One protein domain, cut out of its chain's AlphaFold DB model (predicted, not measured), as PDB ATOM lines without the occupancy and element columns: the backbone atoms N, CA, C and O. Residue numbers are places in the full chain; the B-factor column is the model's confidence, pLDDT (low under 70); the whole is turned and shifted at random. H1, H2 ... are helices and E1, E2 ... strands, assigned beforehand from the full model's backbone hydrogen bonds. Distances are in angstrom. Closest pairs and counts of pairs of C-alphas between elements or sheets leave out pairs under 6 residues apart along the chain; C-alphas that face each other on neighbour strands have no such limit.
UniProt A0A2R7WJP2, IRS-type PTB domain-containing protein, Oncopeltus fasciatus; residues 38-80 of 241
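Overview. This is residues 38 to 80 of the 241 residues of the protein "IRS-type PTB domain-containing protein" of Oncopeltus fasciatus (UniProt A0A2R7WJP2). A small three-stranded antiparallel sheet has one helix, H1, packed over the E1 side of one face, while the other face holds no named element. The longer strands E2 and E3 make a ribbon that spreads away from H1 like a V, with the short strand E1 beside E2 and the corner of the V near the tight link from E3 to H1. The printed part has 43 residues, with three named strands and one named helix in the order E1, E2, E3, H1, and its class is mixed, helices and strands. It is only just compact, close to loose, with a radius of gyration of the C-alphas of 11.0 A, and its outline is flat, spanning 28 by 26 by 12 A.

Arrangement. The sheet runs E1, residues 38 to 41, then E2, residues 44 to 49, then E3, residues 58 to 63, a meander in which each strand is the antiparallel neighbour of the one before. E2 is the inner strand, and E1 and E3 are the edge strands. E1 and E2 form a hairpin, their directions at 152 degrees, with N 39 and O 46 within hydrogen-bond range at 3.0 A and N 44 and O 41 at 2.8 A. E2 and E3 form a second hairpin at 161 degrees, with N 47 and O 60 at 2.9 A and N 62 and O 45 at 2.8 A. H1, residues 67 to 78, is on one face of this sheet, which gives two layers, a helix layer and a strand layer. Its height over the sheet is 9.3 A. It lies over E1 and, only just, over E2, on which 3 of its C-alphas fall. On the local plane its line stands at 16 degrees to E1, along the strands. The closest C-alphas of E2 and H1 are those of Phe 45 and Ala 67, 4.9 A apart; those of E1 and H1 are Val 40 and Ala 67, 6.1 A apart. In H1 every O i to N i+4 pair is within hydrogen-bond range.

Along the chain. E1 begins at C-alpha 38, (-80.088, 12.817, -36.499), and measures 10.0 A from first to last C-alpha. E2 measures 16.2 A. E3 measures 16.7 A and ends at C-alpha 63, (-82.306, 0.919, -29.849). H1 measures 16.3 A and ends at C-alpha 78, (-87.314, 21.746, -35.392).

Size, cuts and confidence. The C-alphas farthest apart are those of Arg 52 and Asp 65, 29.2 A. The printed part has no cut. The links E1 to E2 and E3 to H1 are tight, and the link E2 to E3, with 8 residues, is short. The mean pLDDT of the printed part is 81.1; residues 53, 55 and 80 are under 70.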
ATOM      1  N   TYR A  38     -79.255  13.911 -37.006       87.56
ATOM      2  CA  TYR A  38     -80.088  12.817 -36.499       87.56
ATOM      3  C   TYR A  38     -80.697  11.995 -37.639       87.56
ATOM      4  O   TYR A  38     -80.822  12.490 -38.758       87.56
ATOM      5  N   GLY A  39     -81.085  10.751 -37.355       88.00
ATOM      6  CA  GLY A  39     -81.749   9.869 -38.314       88.00
ATOM      7  C   GLY A  39     -82.063   8.485 -37.741       88.00
ATOM      8  O   GLY A  39     -81.759   8.199 -36.584       88.00
ATOM      9  N   VAL A  40     -82.658   7.621 -38.566       91.00
ATOM     10  CA  VAL A  40     -82.948   6.217 -38.226       91.00
ATOM     11  C   VAL A  40     -82.111   5.295 -39.106       91.00
ATOM     12  O   VAL A  40     -82.023   5.508 -40.313       91.00
ATOM     13  N   VAL A  41     -81.518   4.266 -38.503       91.00
ATOM     14  CA  VAL A  41     -80.778   3.195 -39.182       91.00
ATOM     15  C   VAL A  41     -81.178   1.873 -38.527       91.00
ATOM     16  O   VAL A  41     -81.060   1.754 -37.314       91.00
ATOM     17  N   GLU A  42     -81.666   0.893 -39.296       88.62
ATOM     18  CA  GLU A  42     -81.996  -0.465 -38.801       88.62
ATOM     19  C   GLU A  42     -82.898  -0.501 -37.541       88.62
ATOM     20  O   GLU A  42     -82.600  -1.209 -36.579       88.62
ATOM     21  N   ASN A  43     -83.977   0.297 -37.501       83.19
ATOM     22  CA  ASN A  43     -84.829   0.478 -36.306       83.19
ATOM     23  C   ASN A  43     -84.042   0.910 -35.044       83.19
ATOM     24  O   ASN A  43     -84.343   0.533 -33.910       83.19
ATOM     25  N   ARG A  44     -83.009   1.735 -35.237       84.44
ATOM     26  CA  ARG A  44     -82.266   2.425 -34.179       84.44
ATOM     27  C   ARG A  44     -82.257   3.914 -34.485       84.44
ATOM     28  O   ARG A  44     -82.000   4.323 -35.616       84.44
ATOM     29  N   PHE A  45     -82.523   4.730 -33.475       86.00
ATOM     30  CA  PHE A  45     -82.430   6.178 -33.590       86.00
ATOM     31  C   PHE A  45     -80.995   6.627 -33.302       86.00
ATOM     32  O   PHE A  45     -80.461   6.381 -32.220       86.00
ATOM     33  N   CYS A  46     -80.377   7.302 -34.265       87.31
ATOM     34  CA  CYS A  46     -79.012   7.805 -34.188       87.31
ATOM     35  C   CYS A  46     -79.032   9.331 -34.062       87.31
ATOM     36  O   CYS A  46     -79.698  10.007 -34.849       87.31
ATOM     37  N   PHE A  47     -78.264   9.888 -33.123       86.81
ATOM     38  CA  PHE A  47     -78.036  11.332 -33.053       86.81
ATOM     39  C   PHE A  47     -76.573  11.674 -32.774       86.81
ATOM     40  O   PHE A  47     -75.896  11.025 -31.982       86.81
ATOM     41  N   GLU A  48     -76.093  12.722 -33.432       85.12
ATOM     42  CA  GLU A  48     -74.764  13.297 -33.274       85.12
ATOM     43  C   GLU A  48     -74.911  14.684 -32.651       85.12
ATOM     44  O   GLU A  48     -75.498  15.584 -33.257       85.12
ATOM     45  N   GLY A  49     -74.386  14.875 -31.444       82.94
ATOM     46  CA  GLY A  49     -74.314  16.189 -30.818       82.94
ATOM     47  C   GLY A  49     -73.031  16.919 -31.209       82.94
ATOM     48  O   GLY A  49     -71.927  16.410 -31.010       82.94
ATOM     49  N   GLY A  50     -73.175  18.124 -31.768       75.69
ATOM     50  CA  GLY A  50     -72.041  18.953 -32.188       75.69
ATOM     51  C   GLY A  50     -71.229  19.518 -31.015       75.69
ATOM     52  O   GLY A  50     -71.721  19.589 -29.890       75.69
ATOM     53  N   SER A  51     -70.018  20.015 -31.299       75.94
ATOM     54  CA  SER A  51     -68.965  20.474 -30.354       75.94
ATOM     55  C   SER A  51     -69.282  21.702 -29.469       75.94
ATOM     56  O   SER A  51     -68.405  22.469 -29.066       75.94
ATOM     57  N   ARG A  52     -70.567  21.959 -29.231       71.31
ATOM     58  CA  ARG A  52     -71.097  22.983 -28.319       71.31
ATOM     59  C   ARG A  52     -72.088  22.391 -27.317       71.31
ATOM     60  O   ARG A  52     -72.600  23.113 -26.465       71.31
ATOM     61  N   CYS A  53     -72.375  21.094 -27.430       68.00
ATOM     62  CA  CYS A  53     -73.248  20.343 -26.539       68.00
ATOM     63  C   CYS A  53     -72.535  19.932 -25.234       68.00
ATOM     64  O   CYS A  53     -73.198  19.471 -24.302       68.00
ATOM     65  N   GLY A  54     -71.210  20.105 -25.131       74.81
ATOM     66  CA  GLY A  54     -70.412  19.808 -23.946       74.81
ATOM     67  C   GLY A  54     -70.485  18.329 -23.573       74.81
ATOM     68  O   GLY A  54     -69.834  17.486 -24.174       74.81
ATOM     69  N   LYS A  55     -71.321  17.993 -22.582       67.19
ATOM     70  CA  LYS A  55     -71.563  16.594 -22.178       67.19
ATOM     71  C   LYS A  55     -72.409  15.791 -23.174       67.19
ATOM     72  O   LYS A  55     -72.514  14.580 -23.012       67.19
ATOM     73  N   GLY A  56     -73.038  16.460 -24.138       70.31
ATOM     74  CA  GLY A  56     -73.798  15.841 -25.223       70.31
ATOM     75  C   GLY A  56     -73.031  15.763 -26.543       70.31
ATOM     76  O   GLY A  56     -73.675  15.748 -27.581       70.31
ATOM     77  N   GLU A  57     -71.698  15.830 -26.531       79.06
ATOM     78  CA  GLU A  57     -70.869  15.738 -27.741       79.06
ATOM     79  C   GLU A  57     -70.631  14.286 -28.165       79.06
ATOM     80  O   GLU A  57     -70.344  13.427 -27.332       79.06
ATOM     81  N   GLY A  58     -70.695  14.031 -29.475       78.06
ATOM     82  CA  GLY A  58     -70.442  12.714 -30.066       78.06
ATOM     83  C   GLY A  58     -71.696  12.012 -30.588       78.06
ATOM     84  O   GLY A  58     -72.778  12.598 -30.657       78.06
ATOM     85  N   LEU A  59     -71.520  10.756 -31.008       84.94
ATOM     86  CA  LEU A  59     -72.562   9.915 -31.595       84.94
ATOM     87  C   LEU A  59     -73.224   9.035 -30.529       84.94
ATOM     88  O   LEU A  59     -72.545   8.358 -29.758       84.94
ATOM     89  N   TYR A  60     -74.550   8.994 -30.550       82.50
ATOM     90  CA  TYR A  60     -75.382   8.202 -29.657       82.50
ATOM     91  C   TYR A  60     -76.375   7.376 -30.475       82.50
ATOM     92  O   TYR A  60     -76.949   7.862 -31.452       82.50
ATOM     93  N   VAL A  61     -76.600   6.131 -30.050       84.50
ATOM     94  CA  VAL A  61     -77.529   5.193 -30.694       84.50
ATOM     95  C   VAL A  61     -78.519   4.687 -29.652       84.50
ATOM     96  O   VAL A  61     -78.127   4.102 -28.642       84.50
ATOM     97  N   LEU A  62     -79.804   4.908 -29.905       83.00
ATOM     98  CA  LEU A  62     -80.921   4.418 -29.108       83.00
ATOM     99  C   LEU A  62     -81.602   3.277 -29.870       83.00
ATOM    100  O   LEU A  62     -82.157   3.485 -30.947       83.00
ATOM    101  N   VAL A  63     -81.569   2.070 -29.310       84.31
ATOM    102  CA  VAL A  63     -82.306   0.919 -29.849       84.31
ATOM    103  C   VAL A  63     -83.763   1.042 -29.406       84.31
ATOM    104  O   VAL A  63     -84.038   1.005 -28.209       84.31
ATOM    105  N   THR A  64     -84.680   1.248 -30.353       82.31
ATOM    106  CA  THR A  64     -86.113   1.428 -30.080       82.31
ATOM    107  C   THR A  64     -86.946   1.187 -31.335       82.31
ATOM    108  O   THR A  64     -86.629   1.666 -32.419       82.31
ATOM    109  N   ASP A  65     -88.064   0.502 -31.143       87.62
ATOM    110  CA  ASP A  65     -89.165   0.315 -32.086       87.62
ATOM    111  C   ASP A  65     -89.897   1.616 -32.480       87.62
ATOM    112  O   ASP A  65     -90.667   1.614 -33.435       87.62
ATOM    113  N   GLN A  66     -89.653   2.730 -31.778       83.69
ATOM    114  CA  GLN A  66     -90.280   4.037 -32.023       83.69
ATOM    115  C   GLN A  66     -89.343   5.058 -32.699       83.69
ATOM    116  O   GLN A  66     -89.598   6.267 -32.662       83.69
ATOM    117  N   ALA A  67     -88.248   4.610 -33.321       83.75
ATOM    118  CA  ALA A  67     -87.228   5.483 -33.912       83.75
ATOM    119  C   ALA A  67     -87.798   6.459 -34.967       83.75
ATOM    120  O   ALA A  67     -87.399   7.627 -35.048       83.75
ATOM    121  N   GLU A  68     -88.788   6.014 -35.738       87.88
ATOM    122  CA  GLU A  68     -89.487   6.800 -36.752       87.88
ATOM    123  C   GLU A  68     -90.409   7.856 -36.115       87.88
ATOM    124  O   GLU A  68     -90.525   8.968 -36.628       87.88
ATOM    125  N   GLU A  69     -91.050   7.553 -34.980       83.25
ATOM    126  CA  GLU A  69     -91.901   8.508 -34.251       83.25
ATOM    127  C   GLU A  69     -91.078   9.601 -33.562       83.25
ATOM    128  O   GLU A  69     -91.421  10.786 -33.640       83.25
ATOM    129  N   ILE A  70     -89.951   9.209 -32.964       82.88
ATOM    130  CA  ILE A  70     -88.929  10.110 -32.425       82.88
ATOM    131  C   ILE A  70     -88.459  11.082 -33.513       82.88
ATOM    132  O   ILE A  70     -88.435  12.293 -33.289       82.88
ATOM    133  N   THR A  71     -88.162  10.571 -34.712       85.38
ATOM    134  CA  THR A  71     -87.692  11.379 -35.848       85.38
ATOM    135  C   THR A  71     -88.767  12.342 -36.356       85.38
ATOM    136  O   THR A  71     -88.487  13.530 -36.506       85.38
ATOM    137  N   ARG A  72     -90.018  11.886 -36.533       84.88
ATOM    138  CA  ARG A  72     -91.151  12.763 -36.905       84.88
ATOM    139  C   ARG A  72     -91.380  13.873 -35.876       84.88
ATOM    140  O   ARG A  72     -91.615  15.023 -36.243       84.88
ATOM    141  N   THR A  73     -91.281  13.542 -34.588       79.88
ATOM    142  CA  THR A  73     -91.459  14.499 -33.488       79.88
ATOM    143  C   THR A  73     -90.321  15.517 -33.449       79.88
ATOM    144  O   THR A  73     -90.576  16.707 -33.275       79.88
ATOM    145  N   LEU A  74     -89.075  15.080 -33.653       79.19
ATOM    146  CA  LEU A  74     -87.909  15.956 -33.742       79.19
ATOM    147  C   LEU A  74     -87.990  16.897 -34.951       79.19
ATOM    148  O   LEU A  74     -87.738  18.094 -34.807       79.19
ATOM    149  N   GLN A  75     -88.418  16.400 -36.112       81.75
ATOM    150  CA  GLN A  75     -88.636  17.236 -37.288       81.75
ATOM    151  C   GLN A  75     -89.705  18.305 -37.010       81.75
ATOM    152  O   GLN A  75     -89.414  19.498 -37.113       81.75
ATOM    153  N   ALA A  76     -90.896  17.911 -36.545       75.38
ATOM    154  CA  ALA A  76     -91.970  18.847 -36.202       75.38
ATOM    155  C   ALA A  76     -91.563  19.850 -35.101       75.38
ATOM    156  O   ALA A  76     -91.977  21.010 -35.129       75.38
ATOM    157  N   ALA A  77     -90.724  19.434 -34.147       74.25
ATOM    158  CA  ALA A  77     -90.126  20.316 -33.149       74.25
ATOM    159  C   ALA A  77     -89.157  21.332 -33.779       74.25
ATOM    160  O   ALA A  77     -89.225  22.516 -33.446       74.25
ATOM    161  N   SER A  78     -88.295  20.894 -34.702       72.62
ATOM    162  CA  SER A  78     -87.314  21.746 -35.392       72.62
ATOM    163  C   SER A  78     -87.960  22.775 -36.329       72.62
ATOM    164  O   SER A  78     -87.484  23.903 -36.424       72.62
ATOM    165  N   GLU A  79     -89.102  22.431 -36.931       74.50
ATOM    166  CA  GLU A  79     -89.941  23.344 -37.719       74.50
ATOM    167  C   GLU A  79     -90.750  24.328 -36.842       74.50
ATOM    168  O   GLU A  79     -91.470  25.180 -37.361       74.50
ATOM    169  N   GLY A  80     -90.687  24.215 -35.508       66.88
ATOM    170  CA  GLY A  80     -91.506  25.006 -34.580       66.88
ATOM    171  C   GLY A  80     -92.994  24.627 -34.580       66.88
ATOM    172  O   GLY A  80     -93.815  25.345 -34.014       66.88
TER     173      GLY A  80